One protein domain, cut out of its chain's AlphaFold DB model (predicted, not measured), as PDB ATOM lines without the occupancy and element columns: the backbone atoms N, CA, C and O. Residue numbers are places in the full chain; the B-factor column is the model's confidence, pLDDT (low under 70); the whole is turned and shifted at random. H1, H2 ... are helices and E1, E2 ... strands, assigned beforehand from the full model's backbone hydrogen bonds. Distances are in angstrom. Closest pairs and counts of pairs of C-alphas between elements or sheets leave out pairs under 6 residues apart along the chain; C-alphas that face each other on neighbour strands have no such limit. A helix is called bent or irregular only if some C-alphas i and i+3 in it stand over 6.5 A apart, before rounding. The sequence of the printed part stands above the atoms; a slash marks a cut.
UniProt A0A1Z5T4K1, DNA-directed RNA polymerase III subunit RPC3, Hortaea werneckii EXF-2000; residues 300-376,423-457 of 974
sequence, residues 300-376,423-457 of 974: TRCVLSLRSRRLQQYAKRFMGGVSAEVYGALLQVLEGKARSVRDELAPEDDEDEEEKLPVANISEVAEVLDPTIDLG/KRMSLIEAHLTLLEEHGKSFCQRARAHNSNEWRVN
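This is residues 300 to 376 and 423 to 457 of the 974 residues of the protein "DNA-directed RNA polymerase III subunit RPC3" of Hortaea werneckii EXF-2000 (UniProt A0A1Z5T4K1). What shape do these coordinates make? A long helix, H1, folds back on itself into two arms side by side; the shorter helices H2 and H3 pack across the second arm, H1b, which lies between them and the first arm, H1a. The short strand E1 is beside this core, and residues 344 to 353 of the loop after H1 stick out from it. What is the make-up? The printed part has 112 residues with three named helices and one named strand, in the order H1, H2, H3, E1, and its class is mostly helix. How large is it? It is compact, with a radius of gyration of the C-alphas of 14.2 A and spans of 45 by 31 by 27 A.

How does the longest helix fold? H1, residues 300 to 337, was assigned as one helix by its hydrogen bonds but is bent, with C-alphas 318 and 321 9.2 A apart. Its arms H1a, residues 300 to 318, and H1b, residues 321 to 337, touch, opposite ways at a shallow tilt of 23 degrees; their closest C-alphas, of Lys 316 and Ala 324, are 4.9 A apart. What else touches H1b? Its residues 326 to 333 touch H2, residues 362 to 368, about perpendicular at 86 degrees; the closest C-alphas, of Leu 330 and Val 365, are 5.4 A apart. Its residues 323 to 327 touch H3, residues 423 to 437, about perpendicular at 90 degrees; the closest C-alphas, of Ser 323 and His 431, are 5.6 A apart. H2 and H3 touch too, with C-alphas 362 and 425 closest at 6.5 A. Where is the strand? E1, residues 453 to 455, pairs with no named strand, but short antiparallel pairings join its residues 453 to 454 to residues 360 to 361, and 454 to 455 to 444 to 445. Are the helix backbones complete? Every O i to N i+4 pair is within hydrogen-bond range in H1b, H2 and H3, and 14 of 15 are in H1a.

Where do the long elements run? H1a begins at C-alpha 300, (189.941, 182.877, 188.220), and is 28.4 A long; H1b is 24.8 A long and ends at C-alpha 337, (190.173, 180.529, 201.822). H3 is 21.2 A long. Where does the last element end? E1 ends at C-alpha 455, (196.427, 187.748, 207.200).

Is the printed part continuous? Residues 377 to 422 are not printed, and C-alphas 376 and 423 are 9.8 A apart across the cut. Which links are long? The links H1 to H2, of 24 residues, and H3 to E1, of 15 residues, are long. Where is confidence low? The model's pLDDT is under 70 at residues 340 to 356 and 448 to 451.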
ATOM      1  N   THR A 300     190.130 181.921 187.140       84.88
ATOM      2  CA  THR A 300     189.941 182.877 188.220       84.88
ATOM      3  C   THR A 300     190.762 182.467 189.443       84.88
ATOM      4  O   THR A 300     191.461 183.302 190.027       84.88
ATOM      5  N   ARG A 301     190.773 181.172 189.778       86.69
ATOM      6  CA  ARG A 301     191.648 180.609 190.811       86.69
ATOM      7  C   ARG A 301     193.119 180.673 190.422       86.69
ATOM      8  O   ARG A 301     193.935 181.113 191.232       86.69
ATOM      9  N   CYS A 302     193.458 180.308 189.187       90.12
ATOM     10  CA  CYS A 302     194.839 180.363 188.706       90.12
ATOM     11  C   CYS A 302     195.429 181.777 188.809       90.12
ATOM     12  O   CYS A 302     196.584 181.929 189.198       90.12
ATOM     13  N   VAL A 303     194.646 182.825 188.534       88.50
ATOM     14  CA  VAL A 303     195.078 184.225 188.699       88.50
ATOM     15  C   VAL A 303     195.432 184.552 190.153       88.50
ATOM     16  O   VAL A 303     196.429 185.238 190.386       88.50
ATOM     17  N   LEU A 304     194.673 184.053 191.138       87.69
ATOM     18  CA  LEU A 304     195.009 184.239 192.557       87.69
ATOM     19  C   LEU A 304     196.348 183.581 192.899       87.69
ATOM     20  O   LEU A 304     197.187 184.197 193.557       87.69
ATOM     21  N   SER A 305     196.579 182.370 192.397       89.88
ATOM     22  CA  SER A 305     197.843 181.657 192.588       89.88
ATOM     23  C   SER A 305     199.019 182.340 191.881       89.88
ATOM     24  O   SER A 305     200.105 182.436 192.452       89.88
ATOM     25  N   LEU A 306     198.812 182.907 190.687       90.81
ATOM     26  CA  LEU A 306     199.819 183.722 189.994       90.81
ATOM     27  C   LEU A 306     200.144 185.011 190.771       90.81
ATOM     28  O   LEU A 306     201.315 185.391 190.860       90.81
ATOM     29  N   ARG A 307     199.142 185.654 191.390       90.75
ATOM     30  CA  ARG A 307     199.345 186.811 192.282       90.75
ATOM     31  C   ARG A 307     200.211 186.436 193.474       90.75
ATOM     32  O   ARG A 307     201.179 187.136 193.771       90.75
ATOM     33  N   SER A 308     199.896 185.330 194.139       91.31
ATOM     34  CA  SER A 308     200.692 184.829 195.258       91.31
ATOM     35  C   SER A 308     202.117 184.484 194.843       91.31
ATOM     36  O   SER A 308     203.056 184.915 195.511       91.31
ATOM     37  N   ARG A 309     202.305 183.811 193.698       91.62
ATOM     38  CA  ARG A 309     203.635 183.532 193.126       91.62
ATOM     39  C   ARG A 309     204.431 184.826 192.939       91.62
ATOM     40  O   ARG A 309     205.594 184.907 193.335       91.62
ATOM     41  N   ARG A 310     203.798 185.885 192.420       91.69
ATOM     42  CA  ARG A 310     204.438 187.202 192.260       91.69
ATOM     43  C   ARG A 310     204.777 187.865 193.596       91.69
ATOM     44  O   ARG A 310     205.853 188.448 193.724       91.69
ATOM     45  N   LEU A 311     203.897 187.777 194.591       92.88
ATOM     46  CA  LEU A 311     204.134 188.315 195.934       92.88
ATOM     47  C   LEU A 311     205.272 187.578 196.653       92.88
ATOM     48  O   LEU A 311     206.119 188.227 197.264       92.88
ATOM     49  N   GLN A 312     205.346 186.254 196.526       93.81
ATOM     50  CA  GLN A 312     206.451 185.444 197.041       93.81
ATOM     51  C   GLN A 312     207.782 185.850 196.400       93.81
ATOM     52  O   GLN A 312     208.761 186.105 197.104       93.81
ATOM     53  N   GLN A 313     207.819 185.991 195.071       91.69
ATOM     54  CA  GLN A 313     209.000 186.489 194.359       91.69
ATOM     55  C   GLN A 313     209.392 187.900 194.813       91.69
ATOM     56  O   GLN A 313     210.581 188.204 194.930       91.69
ATOM     57  N   TYR A 314     208.411 188.766 195.081       90.62
ATOM     58  CA  TYR A 314     208.658 190.108 195.599       90.62
ATOM     59  C   TYR A 314     209.267 190.058 197.007       90.62
ATOM     60  O   TYR A 314     210.285 190.706 197.237       90.62
ATOM     61  N   ALA A 315     208.741 189.224 197.909       92.00
ATOM     62  CA  ALA A 315     209.296 189.017 199.249       92.00
ATOM     63  C   ALA A 315     210.722 188.437 199.215       92.00
ATOM     64  O   ALA A 315     211.597 188.912 199.943       92.00
ATOM     65  N   LYS A 316     210.998 187.486 198.310       93.12
ATOM     66  CA  LYS A 316     212.325 186.866 198.122       93.12
ATOM     67  C   LYS A 316     213.428 187.883 197.836       93.12
ATOM     68  O   LYS A 316     214.558 187.688 198.278       93.12
ATOM     69  N   ARG A 317     213.108 188.983 197.144       89.62
ATOM     70  CA  ARG A 317     214.064 190.066 196.842       89.62
ATOM     71  C   ARG A 317     214.526 190.834 198.085       89.62
ATOM     72  O   ARG A 317     215.606 191.411 198.037       89.62
ATOM     73  N   PHE A 318     213.737 190.853 199.161       87.44
ATOM     74  CA  PHE A 318     214.027 191.636 200.370       87.44
ATOM     75  C   PHE A 318     214.380 190.773 201.587       87.44
ATOM     76  O   PHE A 318     215.271 191.135 202.345       87.44
ATOM     77  N   MET A 319     213.713 189.628 201.763       85.25
ATOM     78  CA  MET A 319     213.764 188.826 202.998       85.25
ATOM     79  C   MET A 319     214.581 187.529 202.873       85.25
ATOM     80  O   MET A 319     214.714 186.787 203.847       85.25
ATOM     81  N   GLY A 320     215.120 187.242 201.684       85.75
ATOM     82  CA  GLY A 320     215.848 186.007 201.387       85.75
ATOM     83  C   GLY A 320     214.942 184.819 201.047       85.75
ATOM     84  O   GLY A 320     213.717 184.920 201.052       85.75
ATOM     85  N   GLY A 321     215.562 183.679 200.716       86.69
ATOM     86  CA  GLY A 321     214.856 182.483 200.237       86.69
ATOM     87  C   GLY A 321     213.917 181.868 201.276       86.69
ATOM     88  O   GLY A 321     212.736 181.713 201.004       86.69
ATOM     89  N   VAL A 322     214.419 181.587 202.483       89.31
ATOM     90  CA  VAL A 322     213.668 180.848 203.518       89.31
ATOM     91  C   VAL A 322     212.411 181.598 203.972       89.31
ATOM     92  O   VAL A 322     211.322 181.033 203.960       89.31
ATOM     93  N   SER A 323     212.526 182.890 204.300       91.56
ATOM     94  CA  SER A 323     211.368 183.711 204.686       91.56
ATOM     95  C   SER A 323     210.341 183.830 203.554       91.56
ATOM     96  O   SER A 323     209.143 183.886 203.816       91.56
ATOM     97  N   ALA A 324     210.787 183.844 202.293       92.81
ATOM     98  CA  ALA A 324     209.879 183.856 201.152       92.81
ATOM     99  C   ALA A 324     209.133 182.527 200.983       92.81
ATOM    100  O   ALA A 324     207.955 182.567 200.652       92.81
ATOM    101  N   GLU A 325     209.754 181.375 201.250       92.25
ATOM    102  CA  GLU A 325     209.045 180.084 201.251       92.25
ATOM    103  C   GLU A 325     207.984 180.016 202.359       92.25
ATOM    104  O   GLU A 325     206.855 179.599 202.110       92.25
ATOM    105  N   VAL A 326     208.290 180.524 203.561       93.31
ATOM    106  CA  VAL A 326     207.295 180.645 204.646       93.31
ATOM    107  C   VAL A 326     206.133 181.552 204.228       93.31
ATOM    108  O   VAL A 326     204.968 181.221 204.456       93.31
ATOM    109  N   TYR A 327     206.429 182.677 203.572       95.31
ATOM    110  CA  TYR A 327     205.405 183.567 203.026       95.31
ATOM    111  C   TYR A 327     204.588 182.904 201.906       95.31
ATOM    112  O   TYR A 327     203.372 183.062 201.868       95.31
ATOM    113  N   GLY A 328     205.224 182.128 201.026       93.44
ATOM    114  CA  GLY A 328     204.561 181.346 199.980       93.44
ATOM    115  C   GLY A 328     203.566 180.336 200.556       93.44
ATOM    116  O   GLY A 328     202.419 180.291 200.114       93.44
ATOM    117  N   ALA A 329     203.957 179.609 201.607       92.94
ATOM    118  CA  ALA A 329     203.065 178.692 202.316       92.94
ATOM    119  C   ALA A 329     201.872 179.424 202.959       92.94
ATOM    120  O   ALA A 329     200.733 178.974 202.830       92.94
ATOM    121  N   LEU A 330     202.100 180.591 203.583       94.50
ATOM    122  CA  LEU A 330     201.018 181.445 204.089       94.50
ATOM    123  C   LEU A 330     200.053 181.852 202.967       94.50
ATOM    124  O   LEU A 330     198.839 181.708 203.108       94.50
ATOM    125  N   LEU A 331     200.584 182.337 201.845       93.62
ATOM    126  CA  LEU A 331     199.788 182.750 200.694       93.62
ATOM    127  C   LEU A 331     198.962 181.594 200.125       93.62
ATOM    128  O   LEU A 331     197.793 181.800 199.823       93.62
ATOM    129  N   GLN A 332     199.516 180.385 200.038       90.56
ATOM    130  CA  GLN A 332     198.809 179.208 199.529       90.56
ATOM    131  C   GLN A 332     197.644 178.779 200.436       90.56
ATOM    132  O   GLN A 332     196.567 178.442 199.937       90.56
ATOM    133  N   VAL A 333     197.807 178.844 201.762       90.62
ATOM    134  CA  VAL A 333     196.692 178.609 202.702       90.62
ATOM    135  C   VAL A 333     195.608 179.671 202.519       90.62
ATOM    136  O   VAL A 333     194.416 179.355 202.465       90.62
ATOM    137  N   LEU A 334     196.016 180.936 202.397       90.00
ATOM    138  CA  LEU A 334     195.096 182.050 202.200       90.00
ATOM    139  C   LEU A 334     194.389 181.987 200.847       90.00
ATOM    140  O   LEU A 334     193.205 182.285 200.810       90.00
ATOM    141  N   GLU A 335     195.046 181.554 199.768       86.56
ATOM    142  CA  GLU A 335     194.405 181.258 198.479       86.56
ATOM    143  C   GLU A 335     193.247 180.287 198.690       86.56
ATOM    144  O   GLU A 335     192.132 180.590 198.279       86.56
ATOM    145  N   GLY A 336     193.491 179.188 199.418       78.69
ATOM    146  CA  GLY A 336     192.498 178.195 199.846       78.69
ATOM    147  C   GLY A 336     191.174 178.808 200.305       78.69
ATOM    148  O   GLY A 336     190.106 178.372 199.881       78.69
ATOM    149  N   LYS A 337     191.277 179.860 201.120       83.44
ATOM    150  CA  LYS A 337     190.173 180.529 201.822       83.44
ATOM    151  C   LYS A 337     189.691 181.810 201.139       83.44
ATOM    152  O   LYS A 337     188.588 182.275 201.415       83.44
ATOM    153  N   ALA A 338     190.525 182.407 200.294       76.75
ATOM    154  CA  ALA A 338     190.243 183.658 199.620       76.75
ATOM    155  C   ALA A 338     189.202 183.441 198.528       76.75
ATOM    156  O   ALA A 338     189.317 182.537 197.695       76.75
ATOM    157  N   ARG A 339     188.215 184.335 198.502       70.19
ATOM    158  CA  ARG A 339     187.337 184.479 197.350       70.19
ATOM    159  C   ARG A 339     188.095 185.169 196.234       70.19
ATOM    160  O   ARG A 339     188.969 186.006 196.471       70.19
ATOM    161  N   SER A 340     187.736 184.824 195.007       67.94
ATOM    162  CA  SER A 340     188.123 185.682 193.909       67.94
ATOM    163  C   SER A 340     187.276 186.943 193.921       67.94
ATOM    164  O   SER A 340     186.057 186.872 194.019       67.94
ATOM    165  N   VAL A 341     187.931 188.079 193.709       60.03
ATOM    166  CA  VAL A 341     187.298 189.390 193.493       60.03
ATOM    167  C   VAL A 341     186.473 189.414 192.188       60.03
ATOM    168  O   VAL A 341     185.810 190.391 191.875       60.03
ATOM    169  N   ARG A 342     186.528 188.337 191.395       62.22
ATOM    170  CA  ARG A 342     185.848 188.172 190.101       62.22
ATOM    171  C   ARG A 342     184.852 187.011 190.092       62.22
ATOM    172  O   ARG A 342     184.557 186.478 189.028       62.22
ATOM    173  N   ASP A 343     184.411 186.569 191.265       65.25
ATOM    174  CA  ASP A 343     183.297 185.628 191.382       65.25
ATOM    175  C   ASP A 343     182.003 186.348 190.962       65.25
ATOM    176  O   ASP A 343     181.543 187.252 191.650       65.25
ATOM    177  N   GLU A 344     181.437 185.982 189.809       61.66
ATOM    178  CA  GLU A 344     180.217 186.596 189.250       61.66
ATOM    179  C   GLU A 344     178.975 186.322 190.117       61.66
ATOM    180  O   GLU A 344     177.974 187.033 190.045       61.66
ATOM    181  N   LEU A 345     179.062 185.327 191.004       62.62
ATOM    182  CA  LEU A 345     178.049 185.004 192.005       62.62
ATOM    183  C   LEU A 345     178.387 185.605 193.383       62.62
ATOM    184  O   LEU A 345     177.777 185.233 194.394       62.62
ATOM    185  N   ALA A 346     179.350 186.531 193.453       59.66
ATOM    186  CA  ALA A 346     179.623 187.292 194.663       59.66
ATOM    187  C   ALA A 346     178.475 188.276 194.982       59.66
ATOM    188  O   ALA A 346     177.811 188.788 194.076       59.66
ATOM    189  N   PRO A 347     178.205 188.522 196.276       56.38
ATOM    190  CA  PRO A 347     177.305 189.587 196.709       56.38
ATOM    191  C   PRO A 347     177.901 190.975 196.397       56.38
ATOM    192  O   PRO A 347     179.098 191.171 196.572       56.38
ATOM    193  N   GLU A 348     177.072 191.920 195.942       52.66
ATOM    194  CA  GLU A 348     177.503 193.267 195.502       52.66
ATOM    195  C   GLU A 348     177.726 194.251 196.668       52.66
ATOM    196  O   GLU A 348     178.576 195.132 196.576       52.66
ATOM    197  N   ASP A 349     177.016 194.061 197.786       47.84
ATOM    198  CA  ASP A 349     176.997 194.974 198.939       47.84
ATOM    199  C   ASP A 349     177.733 194.388 200.166       47.84
ATOM    200  O   ASP A 349     177.107 194.023 201.163       47.84
ATOM    201  N   ASP A 350     179.060 194.274 200.127       45.34
ATOM    202  CA  ASP A 350     179.875 194.052 201.335       45.34
ATOM    203  C   ASP A 350     180.870 195.230 201.476       45.34
ATOM    204  O   ASP A 350     182.078 195.083 201.299       45.34
ATOM    205  N   GLU A 351     180.369 196.429 201.812       40.97
ATOM    206  CA  GLU A 351     181.207 197.593 202.192       40.97
ATOM    207  C   GLU A 351     182.109 197.304 203.422       40.97
ATOM    208  O   GLU A 351     183.066 198.032 203.679       40.97
ATOM    209  N   ASP A 352     181.872 196.189 204.126       42.59
ATOM    210  CA  ASP A 352     182.617 195.722 205.304       42.59
ATOM    211  C   ASP A 352     183.825 194.794 204.982       42.59
ATOM    212  O   ASP A 352     184.364 194.139 205.881       42.59
ATOM    213  N   GLU A 353     184.268 194.653 203.722       49.50
ATOM    214  CA  GLU A 353     185.319 193.671 203.361       49.50
ATOM    215  C   GLU A 353     186.687 193.890 204.047       49.50
ATOM    216  O   GLU A 353     187.434 192.919 204.215       49.50
ATOM    217  N   GLU A 354     187.015 195.100 204.525       44.09
ATOM    218  CA  GLU A 354     188.241 195.312 205.321       44.09
ATOM    219  C   GLU A 354     188.258 194.480 206.624       44.09
ATOM    220  O   GLU A 354     189.339 194.120 207.108       44.09
ATOM    221  N   GLU A 355     187.095 194.072 207.152       42.56
ATOM    222  CA  GLU A 355     186.981 193.222 208.349       42.56
ATOM    223  C   GLU A 355     186.977 191.703 208.067       42.56
ATOM    224  O   GLU A 355     187.203 190.922 208.994       42.56
ATOM    225  N   LYS A 356     186.798 191.239 206.817       59.00
ATOM    226  CA  LYS A 356     186.629 189.800 206.476       59.00
ATOM    227  C   LYS A 356     187.767 189.188 205.643       59.00
ATOM    228  O   LYS A 356     187.565 188.162 204.989       59.00
ATOM    229  N   LEU A 357     188.971 189.768 205.648       72.75
ATOM    230  CA  LEU A 357     190.129 189.150 204.985       72.75
ATOM    231  C   LEU A 357     190.387 187.725 205.527       72.75
ATOM    232  O   LEU A 357     190.301 187.511 206.739       72.75
ATOM    233  N   PRO A 358     190.736 186.747 204.665       84.19
ATOM    234  CA  PRO A 358     190.997 185.385 205.108       84.19
ATOM    235  C   PRO A 358     192.173 185.353 206.088       84.19
ATOM    236  O   PRO A 358     193.163 186.071 205.924       84.19
ATOM    237  N   VAL A 359     192.057 184.488 207.095       88.81
ATOM    238  CA  VAL A 359     193.088 184.261 208.111       88.81
ATOM    239  C   VAL A 359     193.631 182.839 208.025       88.81
ATOM    240  O   VAL A 359     192.899 181.886 207.732       88.81
ATOM    241  N   ALA A 360     194.922 182.698 208.298       91.06
ATOM    242  CA  ALA A 360     195.628 181.429 208.350       91.06
ATOM    243  C   ALA A 360     196.287 181.234 209.715       91.06
ATOM    244  O   ALA A 360     196.878 182.160 210.274       91.06
ATOM    245  N   ASN A 361     196.211 180.012 210.229       91.44
ATOM    246  CA  ASN A 361     196.896 179.609 211.450       91.44
ATOM    247  C   ASN A 361     198.293 179.074 211.134       91.44
ATOM    248  O   ASN A 361     198.509 178.437 210.105       91.44
ATOM    249  N   ILE A 362     199.230 179.234 212.072       89.81
ATOM    250  CA  ILE A 362     200.605 178.710 211.942       89.81
ATOM    251  C   ILE A 362     200.616 177.196 211.666       89.81
ATOM    252  O   ILE A 362     201.455 176.715 210.907       89.81
ATOM    253  N   SER A 363     199.673 176.442 212.241       88.81
ATOM    254  CA  SER A 363     199.540 175.004 211.991       88.81
ATOM    255  C   SER A 363     199.219 174.684 210.530       88.81
ATOM    256  O   SER A 363     199.808 173.764 209.981       88.81
ATOM    257  N   GLU A 364     198.343 175.466 209.896       89.94
ATOM    258  CA  GLU A 364     197.972 175.290 208.485       89.94
ATOM    259  C   GLU A 364     199.148 175.651 207.569       89.94
ATOM    260  O   GLU A 364     199.427 174.955 206.598       89.94
ATOM    261  N   VAL A 365     199.896 176.708 207.912       90.38
ATOM    262  CA  VAL A 365     201.122 177.082 207.187       90.38
ATOM    263  C   VAL A 365     202.167 175.967 207.283       90.38
ATOM    264  O   VAL A 365     202.812 175.636 206.290       90.38
ATOM    265  N   ALA A 366     202.311 175.347 208.456       89.06
ATOM    266  CA  ALA A 366     203.244 174.244 208.669       89.06
ATOM    267  C   ALA A 366     202.877 172.966 207.895       89.06
ATOM    268  O   ALA A 366     203.775 172.181 207.603       89.06
ATOM    269  N   GLU A 367     201.593 172.749 207.583       88.19
ATOM    270  CA  GLU A 367     201.115 171.605 206.789       88.19
ATOM    271  C   GLU A 367     201.439 171.742 205.297       88.19
ATOM    272  O   GLU A 367     201.668 170.737 204.629       88.19
ATOM    273  N   VAL A 368     201.476 172.973 204.780       87.75
ATOM    274  CA  VAL A 368     201.782 173.261 203.368       87.75
ATOM    275  C   VAL A 368     203.286 173.427 203.125       87.75
ATOM    276  O   VAL A 368     203.780 173.106 202.047       87.75
ATOM    277  N   LEU A 369     204.026 173.932 204.112       88.75
ATOM    278  CA  LEU A 369     205.453 174.218 203.989       88.75
ATOM    279  C   LEU A 369     206.301 172.939 203.909       88.75
ATOM    280  O   LEU A 369     206.266 172.118 204.828       88.75
ATOM    281  N   ASP A 370     207.155 172.843 202.884       84.38
ATOM    282  CA  ASP A 370     208.052 171.701 202.665       84.38
ATOM    283  C   ASP A 370     208.845 171.344 203.946       84.38
ATOM    284  O   ASP A 370     209.581 172.186 204.490       84.38
ATOM    285  N   PRO A 371     208.697 170.107 204.467       82.31
ATOM    286  CA  PRO A 371     209.325 169.680 205.712       82.31
ATOM    287  C   PRO A 371     210.859 169.706 205.660       82.31
ATOM    288  O   PRO A 371     211.481 169.817 206.717       82.31
ATOM    289  N   THR A 372     211.465 169.648 204.470       83.19
ATOM    290  CA  THR A 372     212.922 169.609 204.258       83.19
ATOM    291  C   THR A 372     213.596 170.979 204.388       83.19
ATOM    292  O   THR A 372     214.818 171.051 204.525       83.19
ATOM    293  N   ILE A 373     212.822 172.071 204.398       84.06
ATOM    294  CA  ILE A 373     213.360 173.430 204.523       84.06
ATOM    295  C   ILE A 373     213.913 173.664 205.937       84.06
ATOM    296  O   ILE A 373     213.187 173.541 206.932       84.06
ATOM    297  N   ASP A 374     215.180 174.088 206.011       83.06
ATOM    298  CA  ASP A 374     215.833 174.522 207.249       83.06
ATOM    299  C   ASP A 374     215.455 175.969 207.609       83.06
ATOM    300  O   ASP A 374     215.979 176.941 207.062       83.06
ATOM    301  N   LEU A 375     214.557 176.102 208.585       83.94
ATOM    302  CA  LEU A 375     214.106 177.389 209.126       83.94
ATOM    303  C   LEU A 375     215.112 178.024 210.104       83.94
ATOM    304  O   LEU A 375     215.001 179.196 210.456       83.94
ATOM    305  N   GLY A 376     216.099 177.270 210.589       72.44
ATOM    306  CA  GLY A 376     217.071 177.755 211.571       72.44
ATOM    307  C   GLY A 376     218.210 178.572 210.962       72.44
ATOM    308  O   GLY A 376     218.805 179.403 211.654       72.44
ATOM    309  N   LYS A 423     209.068 173.395 217.982       83.06
ATOM    310  CA  LYS A 423     210.208 174.201 217.522       83.06
ATOM    311  C   LYS A 423     210.011 174.705 216.090       83.06
ATOM    312  O   LYS A 423     210.253 175.879 215.829       83.06
ATOM    313  N   ARG A 424     209.532 173.854 215.175       84.25
ATOM    314  CA  ARG A 424     209.237 174.240 213.785       84.25
ATOM    315  C   ARG A 424     208.156 175.320 213.719       84.25
ATOM    316  O   ARG A 424     208.357 176.313 213.035       84.25
ATOM    317  N   MET A 425     207.061 175.177 214.471       87.06
ATOM    318  CA  MET A 425     206.006 176.201 214.539       87.06
ATOM    319  C   MET A 425     206.525 177.539 215.089       87.06
ATOM    320  O   MET A 425     206.196 178.585 214.538       87.06
ATOM    321  N   SER A 426     207.386 177.515 216.112       86.62
ATOM    322  CA  SER A 426     208.016 178.729 216.655       86.62
ATOM    323  C   SER A 426     208.936 179.425 215.641       86.62
ATOM    324  O   SER A 426     208.936 180.650 215.549       86.62
ATOM    325  N   LEU A 427     209.687 178.663 214.838       89.19
ATOM    326  CA  LEU A 427     210.520 179.231 213.772       89.19
ATOM    327  C   LEU A 427     209.674 179.826 212.636       89.19
ATOM    328  O   LEU A 427     210.019 180.887 212.120       89.19
ATOM    329  N   ILE A 428     208.551 179.192 212.277       90.38
ATOM    330  CA  ILE A 428     207.586 179.752 211.315       90.38
ATOM    331  C   ILE A 428     207.054 181.095 211.829       90.38
ATOM    332  O   ILE A 428     207.069 182.076 211.087       90.38
ATOM    333  N   GLU A 429     206.646 181.171 213.099       90.44
ATOM    334  CA  GLU A 429     206.175 182.421 213.710       90.44
ATOM    335  C   GLU A 429     207.239 183.526 213.662       90.44
ATOM    336  O   GLU A 429     206.931 184.673 213.331       90.44
ATOM    337  N   ALA A 430     208.500 183.188 213.940       89.94
ATOM    338  CA  ALA A 430     209.605 184.137 213.871       89.94
ATOM    339  C   ALA A 430     209.796 184.698 212.449       89.94
ATOM    340  O   ALA A 430     209.938 185.909 212.284       89.94
ATOM    341  N   HIS A 431     209.727 183.858 211.410       91.62
ATOM    342  CA  HIS A 431     209.784 184.326 210.018       91.62
ATOM    343  C   HIS A 431     208.587 185.208 209.630       91.62
ATOM    344  O   HIS A 431     208.776 186.218 208.953       91.62
ATOM    345  N   LEU A 432     207.372 184.865 210.067       92.12
ATOM    346  CA  LEU A 432     206.175 185.683 209.825       92.12
ATOM    347  C   LEU A 432     206.250 187.040 210.536       92.12
ATOM    348  O   LEU A 432     205.870 188.058 209.965       92.12
ATOM    349  N   THR A 433     206.828 187.076 211.735       90.69
ATOM    350  CA  THR A 433     207.055 188.325 212.479       90.69
ATOM    351  C   THR A 433     208.045 189.233 211.740       90.69
ATOM    352  O   THR A 433     207.776 190.417 211.564       90.69
ATOM    353  N   LEU A 434     209.129 188.680 211.182       90.56
ATOM    354  CA  LEU A 434     210.062 189.446 210.339       90.56
ATOM    355  C   LEU A 434     209.387 190.033 209.085       90.56
ATOM    356  O   LEU A 434     209.723 191.133 208.647       90.56
ATOM    357  N   LEU A 435     208.448 189.298 208.485       91.56
ATOM    358  CA  LEU A 435     207.684 189.741 207.313       91.56
ATOM    359  C   LEU A 435     206.675 190.854 207.646       91.56
ATOM    360  O   LEU A 435     206.433 191.725 206.806       91.56
ATOM    361  N   GLU A 436     206.111 190.830 208.855       91.50
ATOM    362  CA  GLU A 436     205.227 191.867 209.400       91.50
ATOM    363  C   GLU A 436     205.985 193.161 209.721       91.50
ATOM    364  O   GLU A 436     205.544 194.242 209.321       91.50
ATOM    365  N   GLU A 437     207.151 193.055 210.364       89.19
ATOM    366  CA  GLU A 437     208.001 194.193 210.753       89.19
ATOM    367  C   GLU A 437     208.691 194.885 209.569       89.19
ATOM    368  O   GLU A 437     209.124 196.037 209.671       89.19
ATOM    369  N   HIS A 438     208.809 194.207 208.426       90.69
ATOM    370  CA  HIS A 438     209.391 194.807 207.234       90.69
ATOM    371  C   HIS A 438     208.577 196.035 206.790       90.69
ATOM    372  O   HIS A 438     207.351 196.007 206.776       90.69
ATOM    373  N   GLY A 439     209.235 197.092 206.290       84.06
ATOM    374  CA  GLY A 439     208.582 198.353 205.877       84.06
ATOM    375  C   GLY A 439     207.587 198.255 204.704       84.06
ATOM    376  O   GLY A 439     207.121 199.272 204.196       84.06
ATOM    377  N   LYS A 440     207.298 197.039 204.231       83.94
ATOM    378  CA  LYS A 440     206.292 196.712 203.208       83.94
ATOM    379  C   LYS A 440     205.082 195.969 203.793       83.94
ATOM    380  O   LYS A 440     204.114 195.791 203.065       83.94
ATOM    381  N   SER A 441     205.159 195.541 205.058       87.00
ATOM    382  CA  SER A 441     204.139 194.804 205.813       87.00
ATOM    383  C   SER A 441     203.515 193.662 205.008       87.00
ATOM    384  O   SER A 441     202.330 193.690 204.678       87.00
ATOM    385  N   PHE A 442     204.335 192.665 204.652       91.44
ATOM    386  CA  PHE A 442     203.925 191.555 203.780       91.44
ATOM    387  C   PHE A 442     202.776 190.729 204.374       91.44
ATOM    388  O   PHE A 442     201.906 190.256 203.647       91.44
ATOM    389  N   CYS A 443     202.750 190.580 205.694       92.06
ATOM    390  CA  CYS A 443     201.652 189.979 206.440       92.06
ATOM    391  C   CYS A 443     201.423 190.748 207.742       92.06
ATOM    392  O   CYS A 443     202.249 191.564 208.141       92.06
ATOM    393  N   GLN A 444     200.282 190.510 208.381       90.44
ATOM    394  CA  GLN A 444     199.909 191.137 209.648       90.44
ATOM    395  C   GLN A 444     199.153 190.138 210.517       90.44
ATOM    396  O   GLN A 444     198.457 189.257 209.997       90.44
ATOM    397  N   ARG A 445     199.219 190.302 211.836       88.81
ATOM    398  CA  ARG A 445     198.349 189.565 212.762       88.81
ATOM    399  C   ARG A 445     196.895 190.026 212.618       88.81
ATOM    400  O   ARG A 445     196.608 191.214 212.481       88.81
ATOM    401  N   ALA A 446     195.958 189.079 212.634       79.81
ATOM    402  CA  ALA A 446     194.534 189.371 212.444       79.81
ATOM    403  C   ALA A 446     193.872 190.019 213.676       79.81
ATOM    404  O   ALA A 446     192.895 190.749 213.537       79.81
ATOM    405  N   ARG A 447     194.408 189.770 214.879       73.81
ATOM    406  CA  ARG A 447     193.937 190.326 216.163       73.81
ATOM    407  C   ARG A 447     195.121 190.879 216.967       73.81
ATOM    408  O   ARG A 447     196.263 190.492 216.718       73.81
ATOM    409  N   ALA A 448     194.851 191.768 217.932       60.66
ATOM    410  CA  ALA A 448     195.873 192.352 218.812       60.66
ATOM    411  C   ALA A 448     196.661 191.283 219.610       60.66
ATOM    412  O   ALA A 448     196.178 190.167 219.769       60.66
ATOM    413  N   HIS A 449     197.874 191.648 220.064       50.81
ATOM    414  CA  HIS A 449     198.936 190.847 220.715       50.81
ATOM    415  C   HIS A 449     198.632 189.368 221.081       50.81
ATOM    416  O   HIS A 449     197.711 189.071 221.832       50.81
ATOM    417  N   ASN A 450     199.519 188.457 220.641       57.28
ATOM    418  CA  ASN A 450     199.493 186.987 220.817       57.28
ATOM    419  C   ASN A 450     198.437 186.199 220.015       57.28
ATOM    420  O   ASN A 450     198.105 185.072 220.379       57.28
ATOM    421  N   SER A 451     197.933 186.743 218.904       67.94
ATOM    422  CA  SER A 451     197.139 185.951 217.957       67.94
ATOM    423  C   SER A 451     198.018 185.033 217.099       67.94
ATOM    424  O   SER A 451     199.000 185.495 216.520       67.94
ATOM    425  N   ASN A 452     197.615 183.766 216.960       80.44
ATOM    426  CA  ASN A 452     198.218 182.792 216.034       80.44
ATOM    427  C   ASN A 452     197.658 182.898 214.601       80.44
ATOM    428  O   ASN A 452     198.041 182.111 213.731       80.44
ATOM    429  N   GLU A 453     196.740 183.841 214.373       88.19
ATOM    430  CA  GLU A 453     196.070 184.082 213.098       88.19
ATOM    431  C   GLU A 453     196.774 185.195 212.315       88.19
ATOM    432  O   GLU A 453     196.895 186.334 212.783       88.19
ATOM    433  N   TRP A 454     197.175 184.875 211.087       91.44
ATOM    434  CA  TRP A 454     197.874 185.762 210.161       91.44
ATOM    435  C   TRP A 454     197.014 186.062 208.935       91.44
ATOM    436  O   TRP A 454     196.292 185.195 208.443       91.44
ATOM    437  N   ARG A 455     197.117 187.286 208.414       91.19
ATOM    438  CA  ARG A 455     196.427 187.748 207.200       91.19
ATOM    439  C   ARG A 455     197.363 188.542 206.292       91.19
ATOM    440  O   ARG A 455     198.410 189.026 206.723       91.19
ATOM    441  N   VAL A 456     196.957 188.705 205.035       91.00
ATOM    442  CA  VAL A 456     197.683 189.475 204.015       91.00
ATOM    443  C   VAL A 456     196.752 190.525 203.414       91.00
ATOM    444  O   VAL A 456     195.658 190.200 202.952       91.00
ATOM    445  N   ASN A 457     197.191 191.786 203.385       87.50
ATOM    446  CA  ASN A 457     196.466 192.864 202.712       87.50
ATOM    447  C   ASN A 457     196.782 192.838 201.205       87.50
ATOM    448  O   ASN A 457     197.656 193.558 200.712       87.50
TER     449      ASN A 457